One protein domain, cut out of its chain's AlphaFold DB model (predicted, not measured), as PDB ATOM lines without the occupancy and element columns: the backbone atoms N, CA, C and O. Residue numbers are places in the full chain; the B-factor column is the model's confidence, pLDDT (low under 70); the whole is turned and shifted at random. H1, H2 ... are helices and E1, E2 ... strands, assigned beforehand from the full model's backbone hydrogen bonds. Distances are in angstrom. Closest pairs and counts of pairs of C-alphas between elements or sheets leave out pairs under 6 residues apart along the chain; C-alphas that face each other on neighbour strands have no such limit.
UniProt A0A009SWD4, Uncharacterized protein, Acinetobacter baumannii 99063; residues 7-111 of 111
ATOM      1  N   ILE A   7     532.905 402.196 374.365       75.94
ATOM      2  CA  ILE A   7     532.281 401.488 373.248       75.94
ATOM      3  C   ILE A   7     533.368 401.081 372.246       75.94
ATOM      4  O   ILE A   7     534.220 401.887 371.850       75.94
ATOM      5  N   ARG A   8     533.362 399.817 371.825       79.81
ATOM      6  CA  ARG A   8     534.244 399.291 370.774       79.81
ATOM      7  C   ARG A   8     533.416 398.560 369.732       79.81
ATOM      8  O   ARG A   8     532.538 397.783 370.085       79.81
ATOM      9  N   LEU A   9     533.711 398.809 368.460       84.06
ATOM     10  CA  LEU A   9     533.065 398.136 367.339       84.06
ATOM     11  C   LEU A   9     534.048 397.159 366.696       84.06
ATOM     12  O   LEU A   9     535.195 397.515 366.413       84.06
ATOM     13  N   TYR A  10     533.570 395.951 366.442       87.44
ATOM     14  CA  TYR A  10     534.310 394.879 365.800       87.44
ATOM     15  C   TYR A  10     533.546 394.350 364.591       87.44
ATOM     16  O   TYR A  10     532.315 394.351 364.584       87.44
ATOM     17  N   TYR A  11     534.280 393.853 363.600       89.38
ATOM     18  CA  TYR A  11     533.723 393.103 362.482       89.38
ATOM     19  C   TYR A  11     534.489 391.798 362.255       89.38
ATOM     20  O   TYR A  11     535.673 391.701 362.585       89.38
ATOM     21  N   ALA A  12     533.804 390.802 361.702       88.81
ATOM     22  CA  ALA A  12     534.387 389.553 361.226       88.81
ATOM     23  C   ALA A  12     533.664 389.103 359.948       88.81
ATOM     24  O   ALA A  12     532.459 389.319 359.814       88.81
ATOM     25  N   GLU A  13     534.395 388.489 359.018       86.75
ATOM     26  CA  GLU A  13     533.823 387.898 357.804       86.75
ATOM     27  C   GLU A  13     533.115 386.572 358.130       86.75
ATOM     28  O   GLU A  13     533.622 385.749 358.899       86.75
ATOM     29  N   GLU A  14     531.927 386.380 357.566       85.75
ATOM     30  CA  GLU A  14     531.135 385.153 357.669       85.75
ATOM     31  C   GLU A  14     531.479 384.198 356.513       85.75
ATOM     32  O   GLU A  14     531.716 384.631 355.387       85.75
ATOM     33  N   GLN A  15     531.486 382.883 356.765       82.94
ATOM     34  CA  GLN A  15     531.761 381.882 355.714       82.94
ATOM     35  C   GLN A  15     530.575 381.700 354.766       82.94
ATOM     36  O   GLN A  15     530.735 381.512 353.562       82.94
ATOM     37  N   THR A  16     529.378 381.740 355.335       82.31
ATOM     38  CA  THR A  16     528.089 381.783 354.649       82.31
ATOM     39  C   THR A  16     527.202 382.747 355.431       82.31
ATOM     40  O   THR A  16     527.487 382.957 356.613       82.31
ATOM     41  N   PRO A  17     526.138 383.313 354.835       82.69
ATOM     42  CA  PRO A  17     525.236 384.199 355.562       82.69
ATOM     43  C   PRO A  17     524.838 383.603 356.915       82.69
ATOM     44  O   PRO A  17     524.458 382.433 356.985       82.69
ATOM     45  N   GLU A  18     524.971 384.401 357.973       85.19
ATOM     46  CA  GLU A  18     524.635 384.066 359.363       85.19
ATOM     47  C   GLU A  18     525.559 383.042 360.052       85.19
ATOM     48  O   GLU A  18     525.352 382.721 361.228       85.19
ATOM     49  N   VAL A  19     526.615 382.567 359.379       88.12
ATOM     50  CA  VAL A  19     527.556 381.573 359.917       88.12
ATOM     51  C   VAL A  19     528.953 382.170 360.054       88.12
ATOM     52  O   VAL A  19     529.696 382.349 359.085       88.12
ATOM     53  N   LEU A  20     529.345 382.418 361.304       87.06
ATOM     54  CA  LEU A  20     530.726 382.752 361.637       87.06
ATOM     55  C   LEU A  20     531.648 381.534 361.425       87.06
ATOM     56  O   LEU A  20     531.261 380.411 361.761       87.06
ATOM     57  N   PRO A  21     532.886 381.736 360.947       87.25
ATOM     58  CA  PRO A  21     533.897 380.686 360.923       87.25
ATOM     59  C   PRO A  21     534.179 380.147 362.331       87.25
ATOM     60  O   PRO A  21     534.065 380.870 363.320       87.25
ATOM     61  N   THR A  22     534.624 378.887 362.424       88.12
ATOM     62  CA  THR A  22     534.956 378.217 363.700       88.12
ATOM     63  C   THR A  22     535.956 379.011 364.549       88.12
ATOM     64  O   THR A  22     535.886 378.993 365.775       88.12
ATOM     65  N   THR A  23     536.865 379.740 363.901       87.12
ATOM     66  CA  THR A  23     537.801 380.675 364.536       87.12
ATOM     67  C   THR A  23     537.653 382.061 363.904       87.12
ATOM     68  O   THR A  23     538.341 382.355 362.921       87.12
ATOM     69  N   PRO A  24     536.751 382.913 364.420       84.69
ATOM     70  CA  PRO A  24     536.520 384.234 363.855       84.69
ATOM     71  C   PRO A  24     537.674 385.184 364.182       84.69
ATOM     72  O   PRO A  24     538.087 385.315 365.336       84.69
ATOM     73  N   VAL A  25     538.175 385.875 363.157       87.69
ATOM     74  CA  VAL A  25     539.159 386.951 363.316       87.69
ATOM     75  C   VAL A  25     538.407 388.269 363.440       87.69
ATOM     76  O   VAL A  25     537.907 388.805 362.456       87.69
ATOM     77  N   TRP A  26     538.325 388.790 364.663       86.69
ATOM     78  CA  TRP A  26     537.676 390.069 364.935       86.69
ATOM     79  C   TRP A  26     538.631 391.229 364.670       86.69
ATOM     80  O   TRP A  26     539.668 391.363 365.324       86.69
ATOM     81  N   LYS A  27     538.258 392.091 363.728       86.56
ATOM     82  CA  LYS A  27     538.977 393.322 363.400       86.56
ATOM     83  C   LYS A  27     538.265 394.515 364.039       86.56
ATOM     84  O   LYS A  27     537.040 394.587 364.046       86.56
ATOM     85  N   THR A  28     539.028 395.451 364.604       85.88
ATOM     86  CA  THR A  28     538.466 396.654 365.243       85.88
ATOM     87  C   THR A  28     538.114 397.696 364.186       85.88
ATOM     88  O   THR A  28     538.963 398.056 363.371       85.88
ATOM     89  N   VAL A  29     536.895 398.232 364.233       83.06
ATOM     90  CA  VAL A  29     536.467 399.351 363.385       83.06
ATOM     91  C   VAL A  29     536.827 400.667 364.068       83.06
ATOM     92  O   VAL A  29     536.372 400.955 365.179       83.06
ATOM     93  N   ARG A  30     537.641 401.489 363.399       79.56
ATOM     94  CA  ARG A  30     537.906 402.862 363.835       79.56
ATOM     95  C   ARG A  30     536.660 403.723 363.628       79.56
ATOM     96  O   ARG A  30     536.121 403.798 362.529       79.56
ATOM     97  N   ARG A  31     536.239 404.395 364.695       76.25
ATOM     98  CA  ARG A  31     535.080 405.294 364.725       76.25
ATOM     99  C   ARG A  31     535.552 406.744 364.657       76.25
ATOM    100  O   ARG A  31     536.628 407.051 365.178       76.25
ATOM    101  N   VAL A  32     534.765 407.605 364.017       75.56
ATOM    102  CA  VAL A  32     535.034 409.052 363.923       75.56
ATOM    103  C   VAL A  32     534.263 409.801 365.002       75.56
ATOM    104  O   VAL A  32     534.833 410.638 365.698       75.56
ATOM    105  N   THR A  33     532.990 409.452 365.182       70.12
ATOM    106  CA  THR A  33     532.111 410.032 366.198       70.12
ATOM    107  C   THR A  33     531.508 408.945 367.084       70.12
ATOM    108  O   THR A  33     531.340 407.793 366.674       70.12
ATOM    109  N   ASP A  34     531.225 409.315 368.333       65.69
ATOM    110  CA  ASP A  34     530.551 408.461 369.309       65.69
ATOM    111  C   ASP A  34     529.191 409.087 369.636       65.69
ATOM    112  O   ASP A  34     529.085 409.960 370.495       65.69
ATOM    113  N   GLY A  35     528.172 408.720 368.858       66.56
ATOM    114  CA  GLY A  35     526.793 409.182 369.039       66.56
ATOM    115  C   GLY A  35     525.912 408.186 369.789       66.56
ATOM    116  O   GLY A  35     524.710 408.412 369.912       66.56
ATOM    117  N   LEU A  36     526.479 407.070 370.256       70.75
ATOM    118  CA  LEU A  36     525.720 405.980 370.848       70.75
ATOM    119  C   LEU A  36     525.525 406.235 372.346       70.75
ATOM    120  O   LEU A  36     526.491 406.283 373.107       70.75
ATOM    121  N   THR A  37     524.274 406.422 372.763       68.56
ATOM    122  CA  THR A  37     523.926 406.727 374.156       68.56
ATOM    123  C   THR A  37     523.164 405.558 374.763       68.56
ATOM    124  O   THR A  37     522.211 405.054 374.172       68.56
ATOM    125  N   GLU A  38     523.588 405.132 375.951       67.81
ATOM    126  CA  GLU A  38     522.865 404.153 376.757       67.81
ATOM    127  C   GLU A  38     521.795 404.873 377.583       67.81
ATOM    128  O   GLU A  38     522.101 405.764 378.380       67.81
ATOM    129  N   ASN A  39     520.539 404.481 377.399       66.75
ATOM    130  CA  ASN A  39     519.417 404.948 378.192       66.75
ATOM    131  C   ASN A  39     518.958 403.813 379.111       66.75
ATOM    132  O   ASN A  39     518.313 402.861 378.673       66.75
ATOM    133  N   VAL A  40     519.318 403.905 380.392       66.38
ATOM    134  CA  VAL A  40     518.912 402.930 381.411       66.38
ATOM    135  C   VAL A  40     517.606 403.397 382.040       66.38
ATOM    136  O   VAL A  40     517.574 404.408 382.748       66.38
ATOM    137  N   THR A  41     516.524 402.660 381.807       61.78
ATOM    138  CA  THR A  41     515.256 402.909 382.491       61.78
ATOM    139  C   THR A  41     515.301 402.244 383.863       61.78
ATOM    140  O   THR A  41     515.630 401.067 384.031       61.78
ATOM    141  N   THR A  42     515.017 403.041 384.891       62.44
ATOM    142  CA  THR A  42     514.932 402.560 386.271       62.44
ATOM    143  C   THR A  42     513.482 402.614 386.708       62.44
ATOM    144  O   THR A  42     512.836 403.659 386.617       62.44
ATOM    145  N   GLU A  43     512.957 401.492 387.183       60.09
ATOM    146  CA  GLU A  43     511.639 401.469 387.796       60.09
ATOM    147  C   GLU A  43     511.775 401.698 389.304       60.09
ATOM    148  O   GLU A  43     512.503 401.009 390.028       60.09
ATOM    149  N   SER A  44     511.057 402.710 389.790       54.81
ATOM    150  CA  SER A  44     510.900 402.976 391.217       54.81
ATOM    151  C   SER A  44     509.914 401.968 391.800       54.81
ATOM    152  O   SER A  44     508.713 402.057 391.550       54.81
ATOM    153  N   SER A  45     510.399 401.031 392.617       53.88
ATOM    154  CA  SER A  45     509.520 400.145 393.384       53.88
ATOM    155  C   SER A  45     508.680 400.957 394.371       53.88
ATOM    156  O   SER A  45     509.202 401.538 395.319       53.88
ATOM    157  N   ASN A  46     507.362 400.972 394.169       56.75
ATOM    158  CA  ASN A  46     506.402 401.682 395.021       56.75
ATOM    159  C   ASN A  46     505.870 400.811 396.180       56.75
ATOM    160  O   ASN A  46     504.784 401.060 396.704       56.75
ATOM    161  N   SER A  47     506.603 399.757 396.558       53.34
ATOM    162  CA  SER A  47     506.174 398.850 397.624       53.34
ATOM    163  C   SER A  47     506.308 399.529 398.990       53.34
ATOM    164  O   SER A  47     507.354 400.085 399.327       53.34
ATOM    165  N   VAL A  48     505.221 399.533 399.767       57.91
ATOM    166  CA  VAL A  48     505.207 400.085 401.128       57.91
ATOM    167  C   VAL A  48     505.931 399.095 402.033       57.91
ATOM    168  O   VAL A  48     505.357 398.099 402.466       57.91
ATOM    169  N   VAL A  49     507.214 399.344 402.279       56.88
ATOM    170  CA  VAL A  49     508.022 398.581 403.236       56.88
ATOM    171  C   VAL A  49     507.936 399.256 404.607       56.88
ATOM    172  O   VAL A  49     507.927 400.481 404.693       56.88
ATOM    173  N   ASP A  50     507.920 398.469 405.685       61.47
ATOM    174  CA  ASP A  50     507.835 398.908 407.097       61.47
ATOM    175  C   ASP A  50     509.107 399.639 407.607       61.47
ATOM    176  O   ASP A  50     509.451 399.640 408.786       61.47
ATOM    177  N   SER A  51     509.875 400.250 406.704       60.25
ATOM    178  CA  SER A  51     511.103 400.978 407.013       60.25
ATOM    179  C   SER A  51     511.055 402.372 406.393       60.25
ATOM    180  O   SER A  51     510.596 402.560 405.270       60.25
ATOM    181  N   ARG A  52     511.587 403.369 407.106       58.44
ATOM    182  CA  ARG A  52     511.633 404.775 406.662       58.44
ATOM    183  C   ARG A  52     512.633 405.057 405.527       58.44
ATOM    184  O   ARG A  52     512.805 406.217 405.154       58.44
ATOM    185  N   PHE A  53     513.304 404.039 404.990       63.38
ATOM    186  CA  PHE A  53     514.263 404.194 403.900       63.38
ATOM    187  C   PHE A  53     513.597 404.010 402.537       63.38
ATOM    188  O   PHE A  53     512.900 403.026 402.298       63.38
ATOM    189  N   ARG A  54     513.844 404.958 401.624       55.81
ATOM    190  CA  ARG A  54     513.454 404.840 400.214       55.81
ATOM    191  C   ARG A  54     514.162 403.626 399.606       55.81
ATOM    192  O   ARG A  54     515.387 403.547 399.666       55.81
ATOM    193  N   GLN A  55     513.401 402.698 399.037       57.88
ATOM    194  CA  GLN A  55     513.946 401.547 398.322       57.88
ATOM    195  C   GLN A  55     514.544 402.038 396.993       57.88
ATOM    196  O   GLN A  55     513.899 402.791 396.266       57.88
ATOM    197  N   GLY A  56     515.806 401.694 396.723       56.19
ATOM    198  CA  GLY A  56     516.502 402.104 395.500       56.19
ATOM    199  C   GLY A  56     515.815 401.540 394.255       56.19
ATOM    200  O   GLY A  56     515.397 400.384 394.261       56.19
ATOM    201  N   GLY A  57     515.673 402.364 393.213       55.03
ATOM    202  CA  GLY A  57     515.112 401.937 391.930       55.03
ATOM    203  C   GLY A  57     515.948 400.819 391.309       55.03
ATOM    204  O   GLY A  57     517.178 400.856 391.369       55.03
ATOM    205  N   MET A  58     515.276 399.822 390.735       56.66
ATOM    206  CA  MET A  58     515.926 398.735 390.004       56.66
ATOM    207  C   MET A  58     516.048 399.151 388.537       56.66
ATOM    208  O   MET A  58     515.092 399.659 387.956       56.66
ATOM    209  N   ALA A  59     517.227 398.971 387.942       57.72
ATOM    210  CA  ALA A  59     517.404 399.119 386.500       57.72
ATOM    211  C   ALA A  59     516.777 397.904 385.809       57.72
ATOM    212  O   ALA A  59     517.239 396.781 386.027       57.72
ATOM    213  N   THR A  60     515.720 398.125 385.031       60.44
ATOM    214  CA  THR A  60     514.944 397.036 384.417       60.44
ATOM    215  C   THR A  60     515.390 396.809 382.977       60.44
ATOM    216  O   THR A  60     515.525 395.663 382.553       60.44
ATOM    217  N   GLU A  61     515.687 397.880 382.238       58.88
ATOM    218  CA  GLU A  61     516.036 397.806 380.820       58.88
ATOM    219  C   GLU A  61     517.116 398.838 380.463       58.88
ATOM    220  O   GLU A  61     517.217 399.909 381.066       58.88
ATOM    221  N   ALA A  62     517.950 398.496 379.482       61.41
ATOM    222  CA  ALA A  62     518.941 399.391 378.903       61.41
ATOM    223  C   ALA A  62     518.752 399.382 377.386       61.41
ATOM    224  O   ALA A  62     518.961 398.358 376.734       61.41
ATOM    225  N   GLU A  63     518.326 400.517 376.840       70.50
ATOM    226  CA  GLU A  63     518.239 400.731 375.399       70.50
ATOM    227  C   GLU A  63     519.471 401.502 374.934       70.50
ATOM    228  O   GLU A  63     519.983 402.378 375.632       70.50
ATOM    229  N   ILE A  64     519.959 401.169 373.743       67.00
ATOM    230  CA  ILE A  64     521.106 401.831 373.143       67.00
ATOM    231  C   ILE A  64     520.662 402.405 371.804       67.00
ATOM    232  O   ILE A  64     520.337 401.664 370.874       67.00
ATOM    233  N   THR A  65     520.681 403.730 371.705       72.00
ATOM    234  CA  THR A  65     520.200 404.456 370.527       72.00
ATOM    235  C   THR A  65     521.251 405.471 370.090       72.00
ATOM    236  O   THR A  65     521.951 406.064 370.914       72.00
ATOM    237  N   GLY A  66     521.383 405.674 368.780       74.56
ATOM    238  CA  GLY A  66     522.293 406.669 368.223       74.56
ATOM    239  C   GLY A  66     522.840 406.289 366.855       74.56
ATOM    240  O   GLY A  66     522.534 405.227 366.313       74.56
ATOM    241  N   SER A  67     523.658 407.180 366.303       74.88
ATOM    242  CA  SER A  67     524.426 406.939 365.085       74.88
ATOM    243  C   SER A  67     525.890 406.674 365.419       74.88
ATOM    244  O   SER A  67     526.437 407.160 366.412       74.88
ATOM    245  N   LEU A  68     526.530 405.881 364.567       72.25
ATOM    246  CA  LEU A  68     527.947 405.584 364.657       72.25
ATOM    247  C   LEU A  68     528.555 405.822 363.282       72.25
ATOM    248  O   LEU A  68     528.204 405.145 362.316       72.25
ATOM    249  N   GLU A  69     529.431 406.816 363.195       80.62
ATOM    250  CA  GLU A  69     530.069 407.193 361.938       80.62
ATOM    251  C   GLU A  69     531.480 406.619 361.883       80.62
ATOM    252  O   GLU A  69     532.267 406.701 362.839       80.62
ATOM    253  N   VAL A  70     531.800 406.022 360.740       74.06
ATOM    254  CA  VAL A  70     533.082 405.371 360.476       74.06
ATOM    255  C   VAL A  70     533.659 405.925 359.187       74.06
ATOM    256  O   VAL A  70     532.935 406.193 358.230       74.06
ATOM    257  N   GLU A  71     534.975 406.088 359.165       77.25
ATOM    258  CA  GLU A  71     535.704 406.497 357.971       77.25
ATOM    259  C   GLU A  71     536.415 405.281 357.386       77.25
ATOM    260  O   GLU A  71     537.225 404.631 358.054       77.25
ATOM    261  N   LEU A  72     536.107 404.970 356.129       72.44
ATOM    262  CA  LEU A  72     536.724 403.865 355.407       72.44
ATOM    263  C   LEU A  72     538.097 404.295 354.879       72.44
ATOM    264  O   LEU A  72     538.211 404.916 353.827       72.44
ATOM    265  N   SER A  73     539.152 403.942 355.606       73.00
ATOM    266  CA  SER A  73     540.543 404.141 355.189       73.00
ATOM    267  C   SER A  73     541.151 402.904 354.520       73.00
ATOM    268  O   SER A  73     540.932 401.775 354.972       73.00
ATOM    269  N   ILE A  74     542.011 403.127 353.523       69.06
ATOM    270  CA  ILE A  74     542.847 402.084 352.910       69.06
ATOM    271  C   ILE A  74     543.744 401.392 353.954       69.06
ATOM    272  O   ILE A  74     544.191 402.010 354.922       69.06
ATOM    273  N   GLY A  75     543.975 400.088 353.782       71.44
ATOM    274  CA  GLY A  75     544.783 399.250 354.675       71.44
ATOM    275  C   GLY A  75     544.006 398.644 355.851       71.44
ATOM    276  O   GLY A  75     544.111 397.448 356.090       71.44
ATOM    277  N   LEU A  76     543.194 399.431 356.568       70.50
ATOM    278  CA  LEU A  76     542.395 398.922 357.702       70.50
ATOM    279  C   LEU A  76     541.072 398.263 357.281       70.50
ATOM    280  O   LEU A  76     540.592 397.359 357.966       70.50
ATOM    281  N   PHE A  77     540.486 398.725 356.175       77.69
ATOM    282  CA  PHE A  77     539.166 398.301 355.691       77.69
ATOM    283  C   PHE A  77     539.216 397.731 354.274       77.69
ATOM    284  O   PHE A  77     538.262 397.853 353.507       77.69
ATOM    285  N   ASP A  78     540.344 397.125 353.923       77.69
ATOM    286  CA  ASP A  78     540.563 396.559 352.595       77.69
ATOM    287  C   ASP A  78     539.552 395.449 352.258       77.69
ATOM    288  O   ASP A  78     539.122 395.334 351.116       77.69
ATOM    289  N   ASP A  79     539.080 394.726 353.278       80.62
ATOM    290  CA  ASP A  79     538.017 393.720 353.174       80.62
ATOM    291  C   ASP A  79     536.661 394.316 352.754       80.62
ATOM    292  O   ASP A  79     535.898 393.695 352.021       80.62
ATOM    293  N   PHE A  80     536.325 395.531 353.206       80.62
ATOM    294  CA  PHE A  80     535.085 396.179 352.771       80.62
ATOM    295  C   PHE A  80     535.214 396.685 351.335       80.62
ATOM    296  O   PHE A  80     534.267 396.582 350.556       80.62
ATOM    297  N   TRP A  81     536.392 397.186 350.961       78.31
ATOM    298  CA  TRP A  81     536.669 397.588 349.583       78.31
ATOM    299  C   TRP A  81     536.675 396.401 348.621       78.31
ATOM    300  O   TRP A  81     536.127 396.510 347.525       78.31
ATOM    301  N   SER A  82     537.220 395.263 349.048       76.88
ATOM    302  CA  SER A  82     537.214 394.010 348.292       76.88
ATOM    303  C   SER A  82     535.783 393.500 348.089       76.88
ATOM    304  O   SER A  82     535.382 393.173 346.970       76.88
ATOM    305  N   ALA A  83     534.956 393.563 349.136       78.94
ATOM    306  CA  ALA A  83     533.549 393.185 349.069       78.94
ATOM    307  C   ALA A  83     532.735 394.091 348.130       78.94
ATOM    308  O   ALA A  83     531.937 393.591 347.339       78.94
ATOM    309  N   VAL A  84     532.961 395.413 348.156       79.38
ATOM    310  CA  VAL A  84     532.324 396.351 347.210       79.38
ATOM    311  C   VAL A  84     532.781 396.084 345.776       79.38
ATOM    312  O   VAL A  84     531.972 396.131 344.850       79.38
ATOM    313  N   ALA A  85     534.061 395.768 345.585       76.06
ATOM    314  CA  ALA A  85     534.610 395.377 344.292       76.06
ATOM    315  C   ALA A  85     534.172 393.966 343.844       76.06
ATOM    316  O   ALA A  85     534.508 393.557 342.730       76.06
ATOM    317  N   MET A  86     533.425 393.235 344.687       74.00
ATOM    318  CA  MET A  86     533.018 391.837 344.501       74.00
ATOM    319  C   MET A  86     534.199 390.912 344.193       74.00
ATOM    320  O   MET A  86     534.081 389.990 343.382       74.00
ATOM    321  N   ASN A  87     535.358 391.193 344.788       72.81
ATOM    322  CA  ASN A  87     536.603 390.536 344.436       72.81
ATOM    323  C   ASN A  87     537.608 390.535 345.585       72.81
ATOM    324  O   ASN A  87     537.774 391.547 346.258       72.81
ATOM    325  N   ASN A  88     538.345 389.441 345.754       72.25
ATOM    326  CA  ASN A  88     539.461 389.392 346.687       72.25
ATOM    327  C   ASN A  88     540.713 390.034 346.081       72.25
ATOM    328  O   ASN A  88     541.061 389.816 344.922       72.25
ATOM    329  N   TRP A  89     541.451 390.765 346.912       65.19
ATOM    330  CA  TRP A  89     542.785 391.227 346.558       65.19
ATOM    331  C   TRP A  89     543.710 390.018 346.366       65.19
ATOM    332  O   TRP A  89     543.998 389.291 347.318       65.19
ATOM    333  N   ALA A  90     544.174 389.787 345.138       62.31
ATOM    334  CA  ALA A  90     545.318 388.925 344.875       62.31
ATOM    335  C   ALA A  90     546.557 389.814 344.689       62.31
ATOM    336  O   ALA A  90     546.440 390.973 344.301       62.31
ATOM    337  N   SER A  91     547.739 389.291 345.026       56.19
ATOM    338  CA  SER A  91     549.033 389.988 344.917       56.19
ATOM    339  C   SER A  91     549.108 390.876 343.663       56.19
ATOM    340  O   SER A  91     549.175 390.361 342.551       56.19
ATOM    341  N   ASP A  92     549.063 392.198 343.863       56.34
ATOM    342  CA  ASP A  92     549.105 393.265 342.848       56.34
ATOM    343  C   ASP A  92     548.076 393.186 341.693       56.34
ATOM    344  O   ASP A  92     548.271 393.801 340.641       56.34
ATOM    345  N   GLY A  93     546.955 392.474 341.859       57.19
ATOM    346  CA  GLY A  93     545.927 392.354 340.820       57.19
ATOM    347  C   GLY A  93     544.610 391.733 341.293       57.19
ATOM    348  O   GLY A  93     544.562 390.898 342.184       57.19
ATOM    349  N   VAL A  94     543.509 392.148 340.671       51.16
ATOM    350  CA  VAL A  94     542.142 391.729 341.012       51.16
ATOM    351  C   VAL A  94     541.784 390.449 340.238       51.16
ATOM    352  O   VAL A  94     541.861 390.425 339.009       51.16
ATOM    353  N   SER A  95     541.404 389.367 340.923       54.22
ATOM    354  CA  SER A  95     541.074 388.072 340.302       54.22
ATOM    355  C   SER A  95     539.570 387.925 340.059       54.22
ATOM    356  O   SER A  95     538.818 387.684 340.986       54.22
ATOM    357  N   TYR A  96     539.097 388.086 338.821       50.12
ATOM    358  CA  TYR A  96     537.670 388.125 338.440       50.12
ATOM    359  C   TYR A  96     536.870 386.838 338.750       50.12
ATOM    360  O   TYR A  96     536.600 386.031 337.863       50.12
ATOM    361  N   PHE A  97     536.436 386.657 339.992       51.25
ATOM    362  CA  PHE A  97     535.336 385.768 340.360       51.25
ATOM    363  C   PHE A  97     534.373 386.544 341.255       51.25
ATOM    364  O   PHE A  97     534.805 387.356 342.063       51.25
ATOM    365  N   VAL A  98     533.065 386.342 341.068       54.19
ATOM    366  CA  VAL A  98     532.040 387.020 341.873       54.19
ATOM    367  C   VAL A  98     532.089 386.447 343.285       54.19
ATOM    368  O   VAL A  98     531.678 385.306 343.507       54.19
ATOM    369  N   VAL A  99     532.585 387.243 344.227       63.75
ATOM    370  CA  VAL A  99     532.586 386.916 345.656       63.75
ATOM    371  C   VAL A  99     531.504 387.727 346.345       63.75
ATOM    372  O   VAL A  99     531.453 388.947 346.214       63.75
ATOM    373  N   HIS A 100     530.640 387.038 347.087       69.31
ATOM    374  CA  HIS A 100     529.725 387.671 348.028       69.31
ATOM    375  C   HIS A 100     530.310 387.495 349.429       69.31
ATOM    376  O   HIS A 100     530.303 386.380 349.949       69.31
ATOM    377  N   SER A 101     530.800 388.578 350.030       77.31
ATOM    378  CA  SER A 101     531.275 388.572 351.417       77.31
ATOM    379  C   SER A 101     530.194 389.120 352.342       77.31
ATOM    380  O   SER A 101     529.622 390.182 352.089       77.31
ATOM    381  N   ASN A 102     529.913 388.387 353.419       85.06
ATOM    382  CA  ASN A 102     529.019 388.820 354.490       85.06
ATOM    383  C   ASN A 102     529.863 389.157 355.718       85.06
ATOM    384  O   ASN A 102     530.826 388.455 356.019       85.06
ATOM    385  N   PHE A 103     529.503 390.220 356.433       86.75
ATOM    386  CA  PHE A 103     530.226 390.646 357.625       86.75
ATOM    387  C   PHE A 103     529.287 390.727 358.815       86.75
ATOM    388  O   PHE A 103     528.241 391.375 358.757       86.75
ATOM    389  N   ARG A 104     529.712 390.136 359.930       88.75
ATOM    390  CA  ARG A 104     529.057 390.326 361.217       88.75
ATOM    391  C   ARG A 104     529.714 391.467 361.967       88.75
ATOM    392  O   ARG A 104     530.930 391.470 362.148       88.75
ATOM    393  N   MET A 105     528.895 392.379 362.482       87.75
ATOM    394  CA  MET A 105     529.335 393.427 363.397       87.75
ATOM    395  C   MET A 105     528.988 393.095 364.849       87.75
ATOM    396  O   MET A 105     527.943 392.512 365.136       87.75
ATOM    397  N   HIS A 106     529.872 393.477 365.768       86.31
ATOM    398  CA  HIS A 106     529.693 393.320 367.209       86.31
ATOM    399  C   HIS A 106     530.085 394.619 367.916       86.31
ATOM    400  O   HIS A 106     531.201 395.111 367.745       86.31
ATOM    401  N   ILE A 107     529.188 395.146 368.749       82.75
ATOM    402  CA  ILE A 107     529.464 396.287 369.627       82.75
ATOM    403  C   ILE A 107     529.708 395.759 371.038       82.75
ATOM    404  O   ILE A 107     528.850 395.092 371.607       82.75
ATOM    405  N   SER A 108     530.885 396.035 371.589       80.38
ATOM    406  CA  SER A 108     531.229 395.700 372.970       80.38
ATOM    407  C   SER A 108     531.258 396.959 373.824       80.38
ATOM    408  O   SER A 108     531.659 398.033 373.367       80.38
ATOM    409  N   TYR A 109     530.871 396.794 375.083       74.25
ATOM    410  CA  TYR A 109     530.804 397.843 376.087       74.25
ATOM    411  C   TYR A 109     531.548 397.382 377.340       74.25
ATOM    412  O   TYR A 109     531.401 396.235 377.760       74.25
ATOM    413  N   ASP A 110     532.332 398.281 377.925       64.81
ATOM    414  CA  ASP A 110     533.030 398.073 379.194       64.81
ATOM    415  C   ASP A 110     532.381 398.984 380.248       64.81
ATOM    416  O   ASP A 110     532.370 400.204 380.051       64.81
ATOM    417  N   ARG A 111     531.777 398.387 381.289       57.69
ATOM    418  CA  ARG A 111     531.118 399.096 382.408       57.69
ATOM    419  C   ARG A 111     532.132 399.598 383.424       57.69
ATOM    420  O   ARG A 111     533.036 398.815 383.786       57.69
TER     421      ARG A 111
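This is residues 7 to 111 of the 111 residues of an uncharacterized protein of Acinetobacter baumannii 99063 (UniProt A0A009SWD4). A small three-stranded sheet, E2, E1 and E7, has a long two-stranded arm extending from it: E3 and E4 lead out, E5 and E6 lead back, and residues 48 to 53 stick out at the tip. Toward the other end of the long axis lie the short helix H1 and the loop of residues 85 to 101. The 105 printed residues hold seven named strands and one named helix, in the order E1 E2 E3 E4 E5 E6 H1 E7, mostly strand, with under half of the residues in named elements. The sheet E2 - E1 - E7 and the pairs E3 - E6 and E4 - E5 are antiparallel. The whole is extended, with a radius of gyration of the C-alphas of 21.8 A and spans of 76 by 29 by 18 A.

E1, residues 8 to 14, begins at C-alpha 8 (534.244, 399.291, 370.774) and is 19.5 A long. E2 is residues 27 to 29, 6.5 A, and E3 residues 31 to 34, 7.2 A. E4, residues 37 to 43, is 19.1 A, and E5, residues 58 to 65, is 20.7 A. E6 is residues 68 to 70, 6.6 A, and H1 residues 78 to 84, 9.8 A. E7, residues 102 to 108, is 19.8 A and ends at C-alpha 108 (531.229, 395.700, 372.970).

Inner strand E1 pairs with E7 at 155 degrees, N 10 to O 106 being 2.8 A, and forms a hairpin with E2, N 27 to O 11 being 2.9 A. H1 only grazes this sheet, with its residues 79 to 83; every O i to N i+4 pair in it is within hydrogen-bond range. E2 runs on into E3 at 57 degrees. E3 pairs with E6, N 32 to O 69 being 2.9 A. E3 runs on into E4 at 32 degrees, and E5 into E6 at 39 degrees. E4 and E5 form a hairpin, N 39 to O 63 being 2.8 A; both are apart from E1 and E7.

The C-alphas farthest apart, of Asp 50 and Gly 93, are 76.7 A apart. The printed part has no cut. The links E1 to E2, E4 to E5 and H1 to E7 are long. The mean pLDDT of the printed part is 71.7; 44 residues are under 70, among them 37 to 62 and 89 to 100.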